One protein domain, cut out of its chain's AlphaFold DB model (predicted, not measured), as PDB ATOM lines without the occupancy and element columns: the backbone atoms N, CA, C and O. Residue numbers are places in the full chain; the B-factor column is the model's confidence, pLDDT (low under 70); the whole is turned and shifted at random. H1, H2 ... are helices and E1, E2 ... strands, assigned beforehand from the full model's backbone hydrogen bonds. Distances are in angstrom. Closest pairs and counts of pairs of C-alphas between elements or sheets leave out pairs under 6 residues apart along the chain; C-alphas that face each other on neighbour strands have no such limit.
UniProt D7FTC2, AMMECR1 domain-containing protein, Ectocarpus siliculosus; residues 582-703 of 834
ATOM      1  N   ARG A 582      48.820   7.385 -57.815       45.34
ATOM      2  CA  ARG A 582      48.448   8.480 -56.907       45.34
ATOM      3  C   ARG A 582      46.949   8.677 -56.726       45.34
ATOM      4  O   ARG A 582      46.543   8.966 -55.602       45.34
ATOM      5  N   GLU A 583      46.134   8.508 -57.765       43.62
ATOM      6  CA  GLU A 583      44.675   8.651 -57.636       43.62
ATOM      7  C   GLU A 583      44.097   7.525 -56.770       43.62
ATOM      8  O   GLU A 583      43.465   7.775 -55.740       43.62
ATOM      9  N   ARG A 584      44.440   6.272 -57.108       52.41
ATOM     10  CA  ARG A 584      43.975   5.060 -56.407       52.41
ATOM     11  C   ARG A 584      44.348   5.003 -54.922       52.41
ATOM     12  O   ARG A 584      43.727   4.242 -54.185       52.41
ATOM     13  N   CYS A 585      45.326   5.785 -54.460       49.75
ATOM     14  CA  CYS A 585      45.636   5.907 -53.033       49.75
ATOM     15  C   CYS A 585      44.428   6.412 -52.220       49.75
ATOM     16  O   CYS A 585      44.098   5.847 -51.176       49.75
ATOM     17  N   TYR A 586      43.746   7.459 -52.691       57.19
ATOM     18  CA  TYR A 586      42.737   8.163 -51.891       57.19
ATOM     19  C   TYR A 586      41.362   7.480 -51.856       57.19
ATOM     20  O   TYR A 586      40.622   7.672 -50.886       57.19
ATOM     21  N   ASP A 587      41.054   6.650 -52.855       57.12
ATOM     22  CA  ASP A 587      39.789   5.906 -52.977       57.12
ATOM     23  C   ASP A 587      39.771   4.567 -52.220       57.12
ATOM     24  O   ASP A 587      38.840   3.771 -52.348       57.12
ATOM     25  N   ALA A 588      40.773   4.337 -51.367       60.50
ATOM     26  CA  ALA A 588      40.799   3.270 -50.374       60.50
ATOM     27  C   ALA A 588      39.434   3.091 -49.662       60.50
ATOM     28  O   ALA A 588      39.007   3.989 -48.923       60.50
ATOM     29  N   PRO A 589      38.750   1.936 -49.814       60.56
ATOM     30  CA  PRO A 589      37.422   1.752 -49.244       60.56
ATOM     31  C   PRO A 589      37.424   1.877 -47.721       60.56
ATOM     32  O   PRO A 589      38.174   1.190 -47.022       60.56
ATOM     33  N   ILE A 590      36.508   2.696 -47.193       62.53
ATOM     34  CA  ILE A 590      36.309   2.873 -45.743       62.53
ATOM     35  C   ILE A 590      36.030   1.518 -45.066       62.53
ATOM     36  O   ILE A 590      36.400   1.324 -43.915       62.53
ATOM     37  N   GLU A 591      35.462   0.549 -45.793       67.69
ATOM     38  CA  GLU A 591      35.306  -0.855 -45.380       67.69
ATOM     39  C   GLU A 591      36.585  -1.467 -44.774       67.69
ATOM     40  O   GLU A 591      36.529  -2.110 -43.724       67.69
ATOM     41  N   VAL A 592      37.759  -1.205 -45.365       66.38
ATOM     42  CA  VAL A 592      39.058  -1.715 -44.878       66.38
ATOM     43  C   VAL A 592      39.443  -1.083 -43.531       66.38
ATOM     44  O   VAL A 592      40.128  -1.701 -42.714       66.38
ATOM     45  N   LEU A 593      38.948   0.130 -43.265       69.38
ATOM     46  CA  LEU A 593      39.097   0.860 -42.003       69.38
ATOM     47  C   LEU A 593      38.031   0.479 -40.954       69.38
ATOM     48  O   LEU A 593      38.163   0.886 -39.800       69.38
ATOM     49  N   LYS A 594      36.980  -0.268 -41.337       69.75
ATOM     50  CA  LYS A 594      35.962  -0.813 -40.416       69.75
ATOM     51  C   LYS A 594      36.368  -2.179 -39.861       69.75
ATOM     52  O   LYS A 594      36.188  -2.430 -38.672       69.75
ATOM     53  N   SER A 595      36.886  -3.067 -40.715       72.12
ATOM     54  CA  SER A 595      37.263  -4.439 -40.333       72.12
ATOM     55  C   SER A 595      38.518  -4.481 -39.455       72.12
ATOM     56  O   SER A 595      38.610  -5.269 -38.513       72.12
ATOM     57  N   PHE A 596      39.474  -3.591 -39.718       76.50
ATOM     58  CA  PHE A 596      40.641  -3.364 -38.875       76.50
ATOM     59  C   PHE A 596      40.332  -2.280 -37.839       76.50
ATOM     60  O   PHE A 596      39.972  -1.176 -38.217       76.50
ATOM     61  N   HIS A 597      40.499  -2.557 -36.539       88.06
ATOM     62  CA  HIS A 597      40.131  -1.617 -35.470       88.06
ATOM     63  C   HIS A 597      41.301  -0.678 -35.094       88.06
ATOM     64  O   HIS A 597      42.093  -1.015 -34.205       88.06
ATOM     65  N   PRO A 598      41.444   0.531 -35.674       90.31
ATOM     66  CA  PRO A 598      42.779   1.116 -35.823       90.31
ATOM     67  C   PRO A 598      43.338   1.669 -34.507       90.31
ATOM     68  O   PRO A 598      44.513   1.476 -34.208       90.31
ATOM     69  N   CYS A 599      42.482   2.214 -33.632       91.31
ATOM     70  CA  CYS A 599      42.891   2.627 -32.285       91.31
ATOM     71  C   CYS A 599      43.483   1.487 -31.443       91.31
ATOM     72  O   CYS A 599      44.359   1.746 -30.627       91.31
ATOM     73  N   VAL A 600      43.050   0.231 -31.630       90.88
ATOM     74  CA  VAL A 600      43.643  -0.905 -30.899       90.88
ATOM     75  C   VAL A 600      45.081  -1.129 -31.360       90.88
ATOM     76  O   VAL A 600      45.936  -1.372 -30.516       90.88
ATOM     77  N   ARG A 601      45.387  -0.929 -32.652       90.88
ATOM     78  CA  ARG A 601      46.772  -0.933 -33.144       90.88
ATOM     79  C   ARG A 601      47.580   0.238 -32.586       90.88
ATOM     80  O   ARG A 601      48.727   0.026 -32.214       90.88
ATOM     81  N   CYS A 602      46.995   1.433 -32.466       93.44
ATOM     82  CA  CYS A 602      47.650   2.574 -31.814       93.44
ATOM     83  C   CYS A 602      48.002   2.272 -30.346       93.44
ATOM     84  O   CYS A 602      49.108   2.582 -29.904       93.44
ATOM     85  N   PHE A 603      47.087   1.635 -29.605       93.00
ATOM     86  CA  PHE A 603      47.339   1.156 -28.245       93.00
ATOM     87  C   PHE A 603      48.403   0.049 -28.213       93.00
ATOM     88  O   PHE A 603      49.360   0.192 -27.466       93.00
ATOM     89  N   ASP A 604      48.294  -1.015 -29.017       91.81
ATOM     90  CA  ASP A 604      49.307  -2.085 -29.099       91.81
ATOM     91  C   ASP A 604      50.709  -1.512 -29.391       91.81
ATOM     92  O   ASP A 604      51.681  -1.905 -28.747       91.81
ATOM     93  N   ALA A 605      50.806  -0.547 -30.314       93.19
ATOM     94  CA  ALA A 605      52.054   0.108 -30.699       93.19
ATOM     95  C   ALA A 605      52.680   0.912 -29.552       93.19
ATOM     96  O   ALA A 605      53.844   0.697 -29.203       93.19
ATOM     97  N   LEU A 606      51.895   1.789 -28.917       93.81
ATOM     98  CA  LEU A 606      52.352   2.556 -27.759       93.81
ATOM     99  C   LEU A 606      52.706   1.638 -26.578       93.81
ATOM    100  O   LEU A 606      53.691   1.869 -25.882       93.81
ATOM    101  N   MET A 607      51.938   0.567 -26.371       92.31
ATOM    102  CA  MET A 607      52.180  -0.409 -25.309       92.31
ATOM    103  C   MET A 607      53.474  -1.195 -25.505       92.31
ATOM    104  O   MET A 607      54.147  -1.446 -24.511       92.31
ATOM    105  N   GLY A 608      53.828  -1.579 -26.734       92.00
ATOM    106  CA  GLY A 608      55.128  -2.196 -27.027       92.00
ATOM    107  C   GLY A 608      56.273  -1.221 -26.756       92.00
ATOM    108  O   GLY A 608      57.163  -1.514 -25.960       92.00
ATOM    109  N   HIS A 609      56.189  -0.009 -27.317       93.31
ATOM    110  CA  HIS A 609      57.209   1.023 -27.123       93.31
ATOM    111  C   HIS A 609      57.477   1.338 -25.640       93.31
ATOM    112  O   HIS A 609      58.639   1.394 -25.239       93.31
ATOM    113  N   LEU A 610      56.427   1.502 -24.826       92.62
ATOM    114  CA  LEU A 610      56.553   1.854 -23.404       92.62
ATOM    115  C   LEU A 610      56.914   0.679 -22.478       92.62
ATOM    116  O   LEU A 610      57.294   0.932 -21.337       92.62
ATOM    117  N   ARG A 611      56.778  -0.579 -22.923       91.81
ATOM    118  CA  ARG A 611      57.261  -1.758 -22.176       91.81
ATOM    119  C   ARG A 611      58.728  -2.024 -22.452       91.81
ATOM    120  O   ARG A 611      59.532  -2.107 -21.532       91.81
ATOM    121  N   ASP A 612      59.028  -2.190 -23.733       88.38
ATOM    122  CA  ASP A 612      60.214  -2.907 -24.181       88.38
ATOM    123  C   ASP A 612      61.319  -1.929 -24.620       88.38
ATOM    124  O   ASP A 612      62.436  -2.337 -24.919       88.38
ATOM    125  N   GLY A 613      61.001  -0.633 -24.745       84.44
ATOM    126  CA  GLY A 613      61.878   0.393 -25.321       84.44
ATOM    127  C   GLY A 613      62.082   0.268 -26.837       84.44
ATOM    128  O   GLY A 613      62.530   1.218 -27.473       84.44
ATOM    129  N   THR A 614      61.679  -0.854 -27.442       70.81
ATOM    130  CA  THR A 614      61.957  -1.274 -28.832       70.81
ATOM    131  C   THR A 614      61.334  -0.399 -29.936       70.81
ATOM    132  O   THR A 614      61.601  -0.599 -31.124       70.81
ATOM    133  N   GLY A 615      60.584   0.637 -29.554       66.06
ATOM    134  CA  GLY A 615      60.231   1.758 -30.426       66.06
ATOM    135  C   GLY A 615      59.107   1.484 -31.423       66.06
ATOM    136  O   GLY A 615      58.501   0.415 -31.466       66.06
ATOM    137  N   ALA A 616      58.881   2.469 -32.293       65.00
ATOM    138  CA  ALA A 616      58.218   2.224 -33.570       65.00
ATOM    139  C   ALA A 616      59.074   1.333 -34.494       65.00
ATOM    140  O   ALA A 616      58.539   0.729 -35.415       65.00
ATOM    141  N   GLU A 617      60.388   1.230 -34.255       70.19
ATOM    142  CA  GLU A 617      61.335   0.576 -35.163       70.19
ATOM    143  C   GLU A 617      61.256  -0.955 -35.132       70.19
ATOM    144  O   GLU A 617      61.214  -1.586 -36.181       70.19
ATOM    145  N   GLU A 618      61.126  -1.583 -33.961       75.00
ATOM    146  CA  GLU A 618      60.826  -3.022 -33.895       75.00
ATOM    147  C   GLU A 618      59.431  -3.339 -34.450       75.00
ATOM    148  O   GLU A 618      59.208  -4.397 -35.038       75.00
ATOM    149  N   LEU A 619      58.482  -2.410 -34.319       69.75
ATOM    150  CA  LEU A 619      57.150  -2.586 -34.886       69.75
ATOM    151  C   LEU A 619      57.154  -2.445 -36.415       69.75
ATOM    152  O   LEU A 619      56.475  -3.228 -37.079       69.75
ATOM    153  N   ARG A 620      57.975  -1.535 -36.961       70.94
ATOM    154  CA  ARG A 620      58.328  -1.455 -38.386       70.94
ATOM    155  C   ARG A 620      58.971  -2.757 -38.851       70.94
ATOM    156  O   ARG A 620      58.454  -3.347 -39.794       70.94
ATOM    157  N   ARG A 621      60.008  -3.270 -38.163       78.06
ATOM    158  CA  ARG A 621      60.612  -4.583 -38.481       78.06
ATOM    159  C   ARG A 621      59.545  -5.666 -38.562       78.06
ATOM    160  O   ARG A 621      59.420  -6.287 -39.605       78.06
ATOM    161  N   ARG A 622      58.696  -5.816 -37.540       72.81
ATOM    162  CA  ARG A 622      57.605  -6.812 -37.527       72.81
ATOM    163  C   ARG A 622      56.575  -6.642 -38.650       72.81
ATOM    164  O   ARG A 622      55.907  -7.614 -38.987       72.81
ATOM    165  N   THR A 623      56.431  -5.450 -39.233       66.88
ATOM    166  CA  THR A 623      55.619  -5.225 -40.446       66.88
ATOM    167  C   THR A 623      56.387  -5.358 -41.766       66.88
ATOM    168  O   THR A 623      55.744  -5.410 -42.808       66.88
ATOM    169  N   SER A 624      57.721  -5.432 -41.731       68.81
ATOM    170  CA  SER A 624      58.600  -5.518 -42.909       68.81
ATOM    171  C   SER A 624      59.309  -6.872 -43.068       68.81
ATOM    172  O   SER A 624      59.788  -7.177 -44.154       68.81
ATOM    173  N   SER A 625      59.430  -7.675 -42.004       62.91
ATOM    174  CA  SER A 625      60.363  -8.812 -41.915       62.91
ATOM    175  C   SER A 625      59.710 -10.199 -42.016       62.91
ATOM    176  O   SER A 625      60.233 -11.155 -41.447       62.91
ATOM    177  N   GLY A 626      58.549 -10.331 -42.665       48.00
ATOM    178  CA  GLY A 626      57.924 -11.646 -42.879       48.00
ATOM    179  C   GLY A 626      56.420 -11.609 -43.131       48.00
ATOM    180  O   GLY A 626      55.920 -12.369 -43.955       48.00
ATOM    181  N   SER A 627      55.699 -10.663 -42.521       49.50
ATOM    182  CA  SER A 627      54.449 -10.217 -43.139       49.50
ATOM    183  C   SER A 627      54.835  -9.470 -44.407       49.50
ATOM    184  O   SER A 627      55.581  -8.493 -44.333       49.50
ATOM    185  N   THR A 628      54.291  -9.869 -45.555       50.03
ATOM    186  CA  THR A 628      54.137  -8.909 -46.650       50.03
ATOM    187  C   THR A 628      53.343  -7.714 -46.112       50.03
ATOM    188  O   THR A 628      52.487  -7.876 -45.231       50.03
ATOM    189  N   VAL A 629      53.608  -6.502 -46.609       58.06
ATOM    190  CA  VAL A 629      52.684  -5.375 -46.402       58.06
ATOM    191  C   VAL A 629      51.415  -5.765 -47.151       58.06
ATOM    192  O   VAL A 629      51.376  -5.658 -48.374       58.06
ATOM    193  N   ALA A 630      50.475  -6.373 -46.418       59.31
ATOM    194  CA  ALA A 630      49.509  -7.322 -46.969       59.31
ATOM    195  C   ALA A 630      48.836  -6.738 -48.210       59.31
ATOM    196  O   ALA A 630      48.191  -5.697 -48.096       59.31
ATOM    197  N   ALA A 631      49.059  -7.360 -49.373       68.44
ATOM    198  CA  ALA A 631      48.820  -6.740 -50.674       68.44
ATOM    199  C   ALA A 631      47.378  -6.213 -50.771       68.44
ATOM    200  O   ALA A 631      46.429  -6.992 -50.822       68.44
ATOM    201  N   GLY A 632      47.230  -4.884 -50.711       84.50
ATOM    202  CA  GLY A 632      45.950  -4.222 -50.434       84.50
ATOM    203  C   GLY A 632      45.895  -3.371 -49.153       84.50
ATOM    204  O   GLY A 632      44.822  -2.863 -48.836       84.50
ATOM    205  N   ASP A 633      46.995  -3.172 -48.409       88.69
ATOM    206  CA  ASP A 633      47.029  -2.181 -47.321       88.69
ATOM    207  C   ASP A 633      46.922  -0.755 -47.905       88.69
ATOM    208  O   ASP A 633      47.794  -0.332 -48.678       88.69
ATOM    209  N   PRO A 634      45.845  -0.008 -47.602       92.00
ATOM    210  CA  PRO A 634      45.526   1.208 -48.334       92.00
ATOM    211  C   PRO A 634      46.506   2.339 -48.022       92.00
ATOM    212  O   PRO A 634      46.917   2.532 -46.878       92.00
ATOM    213  N   HIS A 635      46.850   3.121 -49.044       92.25
ATOM    214  CA  HIS A 635      47.725   4.281 -48.907       92.25
ATOM    215  C   HIS A 635      46.896   5.525 -48.585       92.25
ATOM    216  O   HIS A 635      46.401   6.187 -49.488       92.25
ATOM    217  N   VAL A 636      46.745   5.864 -47.304       91.69
ATOM    218  CA  VAL A 636      45.899   6.995 -46.876       91.69
ATOM    219  C   VAL A 636      46.692   8.053 -46.118       91.69
ATOM    220  O   VAL A 636      47.725   7.769 -45.510       91.69
ATOM    221  N   ALA A 637      46.204   9.291 -46.162       92.19
ATOM    222  CA  ALA A 637      46.672  10.381 -45.316       92.19
ATOM    223  C   ALA A 637      45.891  10.368 -43.992       92.19
ATOM    224  O   ALA A 637      44.667  10.208 -43.984       92.19
ATOM    225  N   PHE A 638      46.575  10.508 -42.856       93.81
ATOM    226  CA  PHE A 638      45.936  10.429 -41.539       93.81
ATOM    227  C   PHE A 638      46.779  11.057 -40.423       93.81
ATOM    228  O   PHE A 638      47.988  11.259 -40.545       93.81
ATOM    229  N   PHE A 639      46.117  11.329 -39.296       94.25
ATOM    230  CA  PHE A 639      46.723  11.815 -38.057       94.25
ATOM    231  C   PHE A 639      46.249  10.987 -36.866       94.25
ATOM    232  O   PHE A 639      45.085  10.587 -36.808       94.25
ATOM    233  N   VAL A 640      47.133  10.769 -35.894       95.50
ATOM    234  CA  VAL A 640      46.804  10.159 -34.601       95.50
ATOM    235  C   VAL A 640      46.810  11.245 -33.531       95.50
ATOM    236  O   VAL A 640      47.751  12.036 -33.434       95.50
ATOM    237  N   ARG A 641      45.752  11.280 -32.716       94.69
ATOM    238  CA  ARG A 641      45.622  12.171 -31.564       94.69
ATOM    239  C   ARG A 641      45.459  11.369 -30.278       94.69
ATOM    240  O   ARG A 641      44.572  10.522 -30.165       94.69
ATOM    241  N   TRP A 642      46.253  11.724 -29.278       95.25
ATOM    242  CA  TRP A 642      46.091  11.250 -27.907       95.25
ATOM    243  C   TRP A 642      45.390  12.315 -27.065       95.25
ATOM    244  O   TRP A 642      45.782  13.483 -27.094       95.25
ATOM    245  N   GLU A 643      44.371  11.929 -26.297       93.56
ATOM    246  CA  GLU A 643      43.606  12.837 -25.433       93.56
ATOM    247  C   GLU A 643      43.399  12.219 -24.043       93.56
ATOM    248  O   GLU A 643      42.880  11.113 -23.901       93.56
ATOM    249  N   THR A 644      43.795  12.924 -22.978       91.69
ATOM    250  CA  THR A 644      43.457  12.516 -21.604       91.69
ATOM    251  C   THR A 644      42.149  13.174 -21.196       91.69
ATOM    252  O   THR A 644      42.039  14.397 -21.269       91.69
ATOM    253  N   MET A 645      41.191  12.399 -20.685       88.88
ATOM    254  CA  MET A 645      40.055  12.968 -19.962       88.88
ATOM    255  C   MET A 645      40.532  13.574 -18.634       88.88
ATOM    256  O   MET A 645      40.998  12.862 -17.740       88.88
ATOM    257  N   ASP A 646      40.404  14.888 -18.498       87.81
ATOM    258  CA  ASP A 646      40.536  15.582 -17.225       87.81
ATOM    259  C   ASP A 646      39.341  15.215 -16.333       87.81
ATOM    260  O   ASP A 646      38.185  15.468 -16.685       87.81
ATOM    261  N   ARG A 647      39.617  14.584 -15.186       86.81
ATOM    262  CA  ARG A 647      38.578  14.119 -14.253       86.81
ATOM    263  C   ARG A 647      37.908  15.252 -13.474       86.81
ATOM    264  O   ARG A 647      36.785  15.053 -13.029       86.81
ATOM    265  N   GLY A 648      38.577  16.391 -13.291       91.31
ATOM    266  CA  GLY A 648      38.017  17.547 -12.588       91.31
ATOM    267  C   GLY A 648      37.160  18.415 -13.505       91.31
ATOM    268  O   GLY A 648      36.103  18.885 -13.101       91.31
ATOM    269  N   LEU A 649      37.584  18.590 -14.760       89.19
ATOM    270  CA  LEU A 649      36.884  19.436 -15.735       89.19
ATOM    271  C   LEU A 649      35.895  18.682 -16.638       89.19
ATOM    272  O   LEU A 649      35.148  19.325 -17.376       89.19
ATOM    273  N   GLY A 650      35.924  17.344 -16.650       90.12
ATOM    274  CA  GLY A 650      35.117  16.508 -17.551       90.12
ATOM    275  C   GLY A 650      35.467  16.669 -19.038       90.12
ATOM    276  O   GLY A 650      34.676  16.305 -19.907       90.12
ATOM    277  N   ARG A 651      36.631  17.254 -19.348       88.88
ATOM    278  CA  ARG A 651      37.042  17.678 -20.697       88.88
ATOM    279  C   ARG A 651      38.233  16.868 -21.190       88.88
ATOM    280  O   ARG A 651      39.096  16.479 -20.411       88.88
ATOM    281  N   PHE A 652      38.294  16.643 -22.498       89.75
ATOM    282  CA  PHE A 652      39.439  16.001 -23.135       89.75
ATOM    283  C   PHE A 652      40.542  17.031 -23.397       89.75
ATOM    284  O   PHE A 652      40.312  18.055 -24.043       89.75
ATOM    285  N   THR A 653      41.734  16.750 -22.878       91.19
ATOM    286  CA  THR A 653      42.939  17.570 -23.033       91.19
ATOM    287  C   THR A 653      43.921  16.821 -23.934       91.19
ATOM    288  O   THR A 653      44.301  15.695 -23.591       91.19
ATOM    289  N   PRO A 654      44.352  17.397 -25.073       92.81
ATOM    290  CA  PRO A 654      45.278  16.726 -25.975       92.81
ATOM    291  C   PRO A 654      46.641  16.494 -25.311       92.81
ATOM    292  O   PRO A 654      47.093  17.267 -24.462       92.81
ATOM    293  N   ARG A 655      47.282  15.398 -25.710       95.19
ATOM    294  CA  ARG A 655      48.610  14.945 -25.265       95.19
ATOM    295  C   ARG A 655      49.590  14.714 -26.407       95.19
ATOM    296  O   ARG A 655      50.748  14.434 -26.141       95.19
ATOM    297  N   GLY A 656      49.108  14.774 -27.642       95.00
ATOM    298  CA  GLY A 656      49.861  14.345 -28.804       95.00
ATOM    299  C   GLY A 656      49.043  14.476 -30.072       95.00
ATOM    300  O   GLY A 656      47.866  14.103 -30.073       95.00
ATOM    301  N   PHE A 657      49.633  15.015 -31.136       95.00
ATOM    302  CA  PHE A 657      49.023  15.102 -32.459       95.00
ATOM    303  C   PHE A 657      50.095  15.108 -33.561       95.00
ATOM    304  O   PHE A 657      50.668  16.158 -33.869       95.00
ATOM    305  N   MET A 658      50.318  13.938 -34.169       95.25
ATOM    306  CA  MET A 658      51.255  13.705 -35.280       95.25
ATOM    307  C   MET A 658      50.563  12.924 -36.407       95.25
ATOM    308  O   MET A 658      49.573  12.228 -36.180       95.25
ATOM    309  N   GLY A 659      51.073  13.048 -37.630       94.19
ATOM    310  CA  GLY A 659      50.515  12.422 -38.829       94.19
ATOM    311  C   GLY A 659      51.107  13.011 -40.102       94.19
ATOM    312  O   GLY A 659      52.047  13.808 -40.033       94.19
ATOM    313  N   SER A 660      50.539  12.651 -41.251       93.00
ATOM    314  CA  SER A 660      50.970  13.148 -42.560       93.00
ATOM    315  C   SER A 660      49.801  13.383 -43.511       93.00
ATOM    316  O   SER A 660      48.782  12.691 -43.463       93.00
ATOM    317  N   PHE A 661      49.983  14.355 -44.406       91.44
ATOM    318  CA  PHE A 661      49.120  14.562 -45.571       91.44
ATOM    319  C   PHE A 661      49.583  13.773 -46.800       91.44
ATOM    320  O   PHE A 661      48.810  13.618 -47.738       91.44
ATOM    321  N   THR A 662      50.813  13.252 -46.795       91.62
ATOM    322  CA  THR A 662      51.282  12.308 -47.812       91.62
ATOM    323  C   THR A 662      50.645  10.941 -47.549       91.62
ATOM    324  O   THR A 662      50.783  10.437 -46.428       91.62
ATOM    325  N   PRO A 663      49.982  10.317 -48.539       92.19
ATOM    326  CA  PRO A 663      49.504   8.944 -48.432       92.19
ATOM    327  C   PRO A 663      50.617   7.971 -48.039       92.19
ATOM    328  O   PRO A 663      51.727   8.039 -48.565       92.19
ATOM    329  N   SER A 664      50.322   7.058 -47.117       93.62
ATOM    330  CA  SER A 664      51.260   6.022 -46.667       93.62
ATOM    331  C   SER A 664      50.511   4.729 -46.316       93.62
ATOM    332  O   SER A 664      49.325   4.818 -45.983       93.62
ATOM    333  N   PRO A 665      51.154   3.542 -46.393       93.25
ATOM    334  CA  PRO A 665      50.507   2.270 -46.067       93.25
ATOM    335  C   PRO A 665      49.933   2.311 -44.649       93.25
ATOM    336  O   PRO A 665      50.668   2.516 -43.675       93.25
ATOM    337  N   PHE A 666      48.610   2.181 -44.539       92.06
ATOM    338  CA  PHE A 666      47.877   2.561 -43.338       92.06
ATOM    339  C   PHE A 666      48.353   1.830 -42.081       92.06
ATOM    340  O   PHE A 666      48.597   2.470 -41.062       92.06
ATOM    341  N   ARG A 667      48.508   0.504 -42.112       91.31
ATOM    342  CA  ARG A 667      48.775  -0.297 -40.903       91.31
ATOM    343  C   ARG A 667      50.154  -0.053 -40.270       91.31
ATOM    344  O   ARG A 667      50.178   0.126 -39.046       91.31
ATOM    345  N   PRO A 668      51.287  -0.053 -41.005       92.44
ATOM    346  CA  PRO A 668      52.591   0.244 -40.411       92.44
ATOM    347  C   PRO A 668      52.723   1.726 -40.045       92.44
ATOM    348  O   PRO A 668      53.160   2.042 -38.937       92.44
ATOM    349  N   ALA A 669      52.279   2.641 -40.913       93.62
ATOM    350  CA  ALA A 669      52.410   4.070 -40.658       93.62
ATOM    351  C   ALA A 669      51.528   4.526 -39.480       93.62
ATOM    352  O   ALA A 669      51.967   5.339 -38.671       93.62
ATOM    353  N   LEU A 670      50.314   3.983 -39.317       94.25
ATOM    354  CA  LEU A 670      49.454   4.276 -38.162       94.25
ATOM    355  C   LEU A 670      50.122   3.885 -36.843       94.25
ATOM    356  O   LEU A 670      50.066   4.640 -35.876       94.25
ATOM    357  N   ALA A 671      50.762   2.716 -36.811       94.12
ATOM    358  CA  ALA A 671      51.504   2.240 -35.652       94.12
ATOM    359  C   ALA A 671      52.709   3.144 -35.326       94.12
ATOM    360  O   ALA A 671      52.919   3.479 -34.160       94.12
ATOM    361  N   GLU A 672      53.450   3.598 -36.342       94.50
ATOM    362  CA  GLU A 672      54.521   4.586 -36.179       94.50
ATOM    363  C   GLU A 672      53.984   5.924 -35.649       94.50
ATOM    364  O   GLU A 672      54.399   6.375 -34.582       94.50
ATOM    365  N   TYR A 673      53.035   6.555 -36.346       96.06
ATOM    366  CA  TYR A 673      52.495   7.857 -35.949       96.06
ATOM    367  C   TYR A 673      51.756   7.811 -34.609       96.06
ATOM    368  O   TYR A 673      51.712   8.831 -33.925       96.06
ATOM    369  N   ALA A 674      51.233   6.660 -34.178       95.69
ATOM    370  CA  ALA A 674      50.700   6.486 -32.830       95.69
ATOM    371  C   ALA A 674      51.786   6.611 -31.753       95.69
ATOM    372  O   ALA A 674      51.574   7.320 -30.768       95.69
ATOM    373  N   VAL A 675      52.949   5.983 -31.955       95.38
ATOM    374  CA  VAL A 675      54.116   6.149 -31.074       95.38
ATOM    375  C   VAL A 675      54.620   7.592 -31.136       95.38
ATOM    376  O   VAL A 675      54.686   8.253 -30.104       95.38
ATOM    377  N   LYS A 676      54.859   8.137 -32.335       95.81
ATOM    378  CA  LYS A 676      55.377   9.508 -32.502       95.81
ATOM    379  C   LYS A 676      54.453  10.575 -31.924       95.81
ATOM    380  O   LYS A 676      54.920  11.503 -31.274       95.81
ATOM    381  N   ALA A 677      53.137  10.434 -32.088       95.94
ATOM    382  CA  ALA A 677      52.169  11.323 -31.449       95.94
ATOM    383  C   ALA A 677      52.263  11.266 -29.920       95.94
ATOM    384  O   ALA A 677      51.980  12.265 -29.274       95.94
ATOM    385  N   ALA A 678      52.635  10.126 -29.334       95.25
ATOM    386  CA  ALA A 678      52.734   9.963 -27.890       95.25
ATOM    387  C   ALA A 678      54.055  10.468 -27.290       95.25
ATOM    388  O   ALA A 678      54.051  10.883 -26.132       95.25
ATOM    389  N   THR A 679      55.172  10.401 -28.025       94.94
ATOM    390  CA  THR A 679      56.521  10.626 -27.466       94.94
ATOM    391  C   THR A 679      57.366  11.681 -28.178       94.94
ATOM    392  O   THR A 679      58.242  12.255 -27.538       94.94
ATOM    393  N   GLU A 680      57.095  11.984 -29.451       95.69
ATOM    394  CA  GLU A 680      57.903  12.890 -30.289       95.69
ATOM    395  C   GLU A 680      57.215  14.233 -30.595       95.69
ATOM    396  O   GLU A 680      57.814  15.092 -31.239       95.69
ATOM    397  N   ASP A 681      55.969  14.453 -30.158       96.12
ATOM    398  CA  ASP A 681      55.276  15.728 -30.372       96.12
ATOM    399  C   ASP A 681      55.814  16.833 -29.422       96.12
ATOM    400  O   ASP A 681      55.505  16.811 -28.226       96.12
ATOM    401  N   PRO A 682      56.524  17.868 -29.926       95.69
ATOM    402  CA  PRO A 682      57.184  18.877 -29.093       95.69
ATOM    403  C   PRO A 682      56.228  19.876 -28.418       95.69
ATOM    404  O   PRO A 682      56.681  20.702 -27.624       95.69
ATOM    405  N   LYS A 683      54.917  19.851 -28.707       94.25
ATOM    406  CA  LYS A 683      53.920  20.664 -27.974       94.25
ATOM    407  C   LYS A 683      53.572  20.046 -26.610       94.25
ATOM    408  O   LYS A 683      52.892  20.695 -25.814       94.25
ATOM    409  N   PHE A 684      53.979  18.803 -26.347       95.19
ATOM    410  CA  PHE A 684      53.594  18.032 -25.165       95.19
ATOM    411  C   PHE A 684      54.804  17.338 -24.521       95.19
ATOM    412  O   PHE A 684      55.879  17.240 -25.102       95.19
ATOM    413  N   TRP A 685      54.632  16.857 -23.289       93.75
ATOM    414  CA  TRP A 685      55.597  15.960 -22.648       93.75
ATOM    415  C   TRP A 685      55.281  14.513 -23.049       93.75
ATOM    416  O   TRP A 685      54.110  14.125 -23.060       93.75
ATOM    417  N   GLY A 686      56.313  13.724 -23.364       92.62
ATOM    418  CA  GLY A 686      56.157  12.346 -23.836       92.62
ATOM    419  C   GLY A 686      55.412  11.450 -22.840       92.62
ATOM    420  O   GLY A 686      55.711  11.436 -21.644       92.62
ATOM    421  N   LEU A 687      54.421  10.706 -23.329       92.38
ATOM    422  CA  LEU A 687      53.487   9.933 -22.511       92.38
ATOM    423  C   LEU A 687      54.165   8.774 -21.771       92.38
ATOM    424  O   LEU A 687      54.524   7.759 -22.356       92.38
ATOM    425  N   GLY A 688      54.263   8.902 -20.447       89.56
ATOM    426  CA  GLY A 688      54.745   7.840 -19.565       89.56
ATOM    427  C   GLY A 688      53.704   6.751 -19.273       89.56
ATOM    428  O   GLY A 688      52.501   7.014 -19.195       89.56
ATOM    429  N   TRP A 689      54.202   5.539 -19.010       87.56
ATOM    430  CA  TRP A 689      53.459   4.299 -18.723       87.56
ATOM    431  C   TRP A 689      52.203   4.447 -17.846       87.56
ATOM    432  O   TRP A 689      51.158   3.877 -18.144       87.56
ATOM    433  N   ALA A 690      52.271   5.243 -16.775       84.50
ATOM    434  CA  ALA A 690      51.173   5.406 -15.819       84.50
ATOM    435  C   ALA A 690      49.991   6.272 -16.321       84.50
ATOM    436  O   ALA A 690      49.012   6.446 -15.594       84.50
ATOM    437  N   ARG A 691      50.073   6.871 -17.520       81.94
ATOM    438  CA  ARG A 691      49.116   7.878 -18.022       81.94
ATOM    439  C   ARG A 691      48.687   7.640 -19.473       81.94
ATOM    440  O   ARG A 691      48.657   8.572 -20.273       81.94
ATOM    441  N   ILE A 692      48.324   6.404 -19.807       81.62
ATOM    442  CA  ILE A 692      47.909   6.058 -21.173       81.62
ATOM    443  C   ILE A 692      46.531   6.690 -21.484       81.62
ATOM    444  O   ILE A 692      45.566   6.378 -20.778       81.62
ATOM    445  N   PRO A 693      46.421   7.606 -22.472       82.00
ATOM    446  CA  PRO A 693      45.185   8.344 -22.753       82.00
ATOM    447  C   PRO A 693      44.204   7.552 -23.628       82.00
ATOM    448  O   PRO A 693      44.529   6.464 -24.099       82.00
ATOM    449  N   ASP A 694      43.029   8.124 -23.903       86.00
ATOM    450  CA  ASP A 694      42.187   7.657 -25.009       86.00
ATOM    451  C   ASP A 694      42.813   8.073 -26.356       86.00
ATOM    452  O   ASP A 694      43.493   9.104 -26.456       86.00
ATOM    453  N   THR A 695      42.574   7.284 -27.409       84.00
ATOM    454  CA  THR A 695      43.068   7.569 -28.767       84.00
ATOM    455  C   THR A 695      41.928   7.940 -29.709       84.00
ATOM    456  O   THR A 695      40.873   7.302 -29.745       84.00
ATOM    457  N   SER A 696      42.185   8.916 -30.569       84.12
ATOM    458  CA  SER A 696      41.440   9.099 -31.813       84.12
ATOM    459  C   SER A 696      42.404   9.116 -32.993       84.12
ATOM    460  O   SER A 696      43.573   9.481 -32.856       84.12
ATOM    461  N   TYR A 697      41.925   8.703 -34.158       83.69
ATOM    462  CA  TYR A 697      42.612   8.938 -35.420       83.69
ATOM    463  C   TYR A 697      41.690   9.701 -36.365       83.69
ATOM    464  O   TYR A 697      40.476   9.796 -36.171       83.69
ATOM    465  N   LEU A 698      42.310  10.319 -37.351       84.19
ATOM    466  CA  LEU A 698      41.704  11.302 -38.221       84.19
ATOM    467  C   LEU A 698      42.162  10.984 -39.637       84.19
ATOM    468  O   LEU A 698      43.292  11.314 -39.996       84.19
ATOM    469  N   VAL A 699      41.320  10.303 -40.408       83.31
ATOM    470  CA  VAL A 699      41.617   9.982 -41.812       83.31
ATOM    471  C   VAL A 699      41.298  11.200 -42.665       83.31
ATOM    472  O   VAL A 699      40.341  11.928 -42.387       83.31
ATOM    473  N   VAL A 700      42.125  11.450 -43.671       83.88
ATOM    474  CA  VAL A 700      42.089  12.660 -44.486       83.88
ATOM    475  C   VAL A 700      42.006  12.265 -45.954       83.88
ATOM    476  O   VAL A 700      42.859  11.533 -46.451       83.88
ATOM    477  N   ARG A 701      40.969  12.738 -46.648       83.06
ATOM    478  CA  ARG A 701      40.721  12.458 -48.070       83.06
ATOM    479  C   ARG A 701      40.458  13.765 -48.829       83.06
ATOM    480  O   ARG A 701      39.879  14.679 -48.235       83.06
ATOM    481  N   PRO A 702      40.875  13.900 -50.097       81.25
ATOM    482  CA  PRO A 702      40.558  15.068 -50.911       81.25
ATOM    483  C   PRO A 702      39.048  15.239 -51.111       81.25
ATOM    484  O   PRO A 702      38.273  14.287 -51.045       81.25
ATOM    485  N   VAL A 703      38.630  16.483 -51.337       81.12
ATOM    486  CA  VAL A 703      37.291  16.833 -51.822       81.12
ATOM    487  C   VAL A 703      37.409  17.112 -53.318       81.12
ATOM    488  O   VAL A 703      38.229  17.935 -53.713       81.12
TER     489      VAL A 703
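Overview. This is residues 582 to 703 of the 834 residues of the protein "AMMECR1 domain-containing protein" of Ectocarpus siliculosus (UniProt D7FTC2). A long, twisted sheet of three strands is covered on one face by H5 and, more slantwise, by H3, while its opposite face bears no named helix. H4 packs on H5 and on residues 605 to 609 of H3 without reaching the sheet; the two short helices H1 and H2 are the elements farthest from the mean of the C-alphas, with H1 beside the strands. The 122 printed residues hold five named helices and three named strands, in the order H1 H2 H3 H4 E1 E2 H5 E3; the sheet's order is E2 E1 E3, antiparallel throughout, and the class is mixed, helices and strands. The whole is compact, with a radius of gyration of the C-alphas of 14.7 A and spans of 45 by 36 by 26 A.

Along the chain. The inner strand E1, residues 635 to 645, is 31.2 A long and begins at C-alpha 635 (47.725, 4.281, -48.907). E2, residues 652 to 665, is 28.9 A long and bends by 93 degrees at residue 662. E3, residues 694 to 702, is 27.0 A long and ends at C-alpha 702 (40.558, 15.068, -50.911). H5 is residues 666 to 679, 19.8 A; H3, residues 598 to 612, 21.3 A; H4, residues 615 to 624, 14.5 A. H1 is residues 582 to 586 and H2 residues 590 to 595.

Arrangement. E1 and E2 form a hairpin, with N 640 and O 658 2.9 A apart, within hydrogen-bond range. E1 and E3 are antiparallel at 150 degrees, with N 641 and O 696 2.8 A apart. H5 is on the sheet over E2 and E1, at a height over the sheet of 7.3 A; E2, H5 and E3 make a split strand-helix-strand unit, two strands running the same way with E1 between them, and its crossover is right-handed. H3 is on the same face, two layers in all, over E1 and E3 at a height of 11.6 A. H3 touches H5 at a steep tilt of 53 degrees, the same way, closest at the C-alphas of Cys 602 and Ala 674, 5.1 A. H4 touches H5 at a shallow tilt of 6 degrees, opposite ways, closest at the C-alphas of Ala 616 and Glu 672, 5.1 A. H3 touches H4 with residues 605 to 609 alone, closest at the C-alphas of His 609 and Gly 615, 4.5 A. H1 stands at the sheet's level, with the C-alphas of Cys 585 and His 635 4.9 A apart, while H2 is not on the sheet and meets H3 only through their link. Each O i to N i+4 pair is within hydrogen-bond range in H2, H3 and H5, against 5 of 6 in H4 and 0 of 1 in H1, where 1 of 2 O i to N i+3 pairs is.

Size, cuts and confidence. The C-alphas farthest apart are those of Gly 626 and Gly 648, 46.5 A. The printed part has no cut; the link H5 to E3, residues 680 to 693, is long. Mean pLDDT of the printed part is 83.4; it is under 70 at residues 582 to 594, 615 to 616, 619 and 623 to 631.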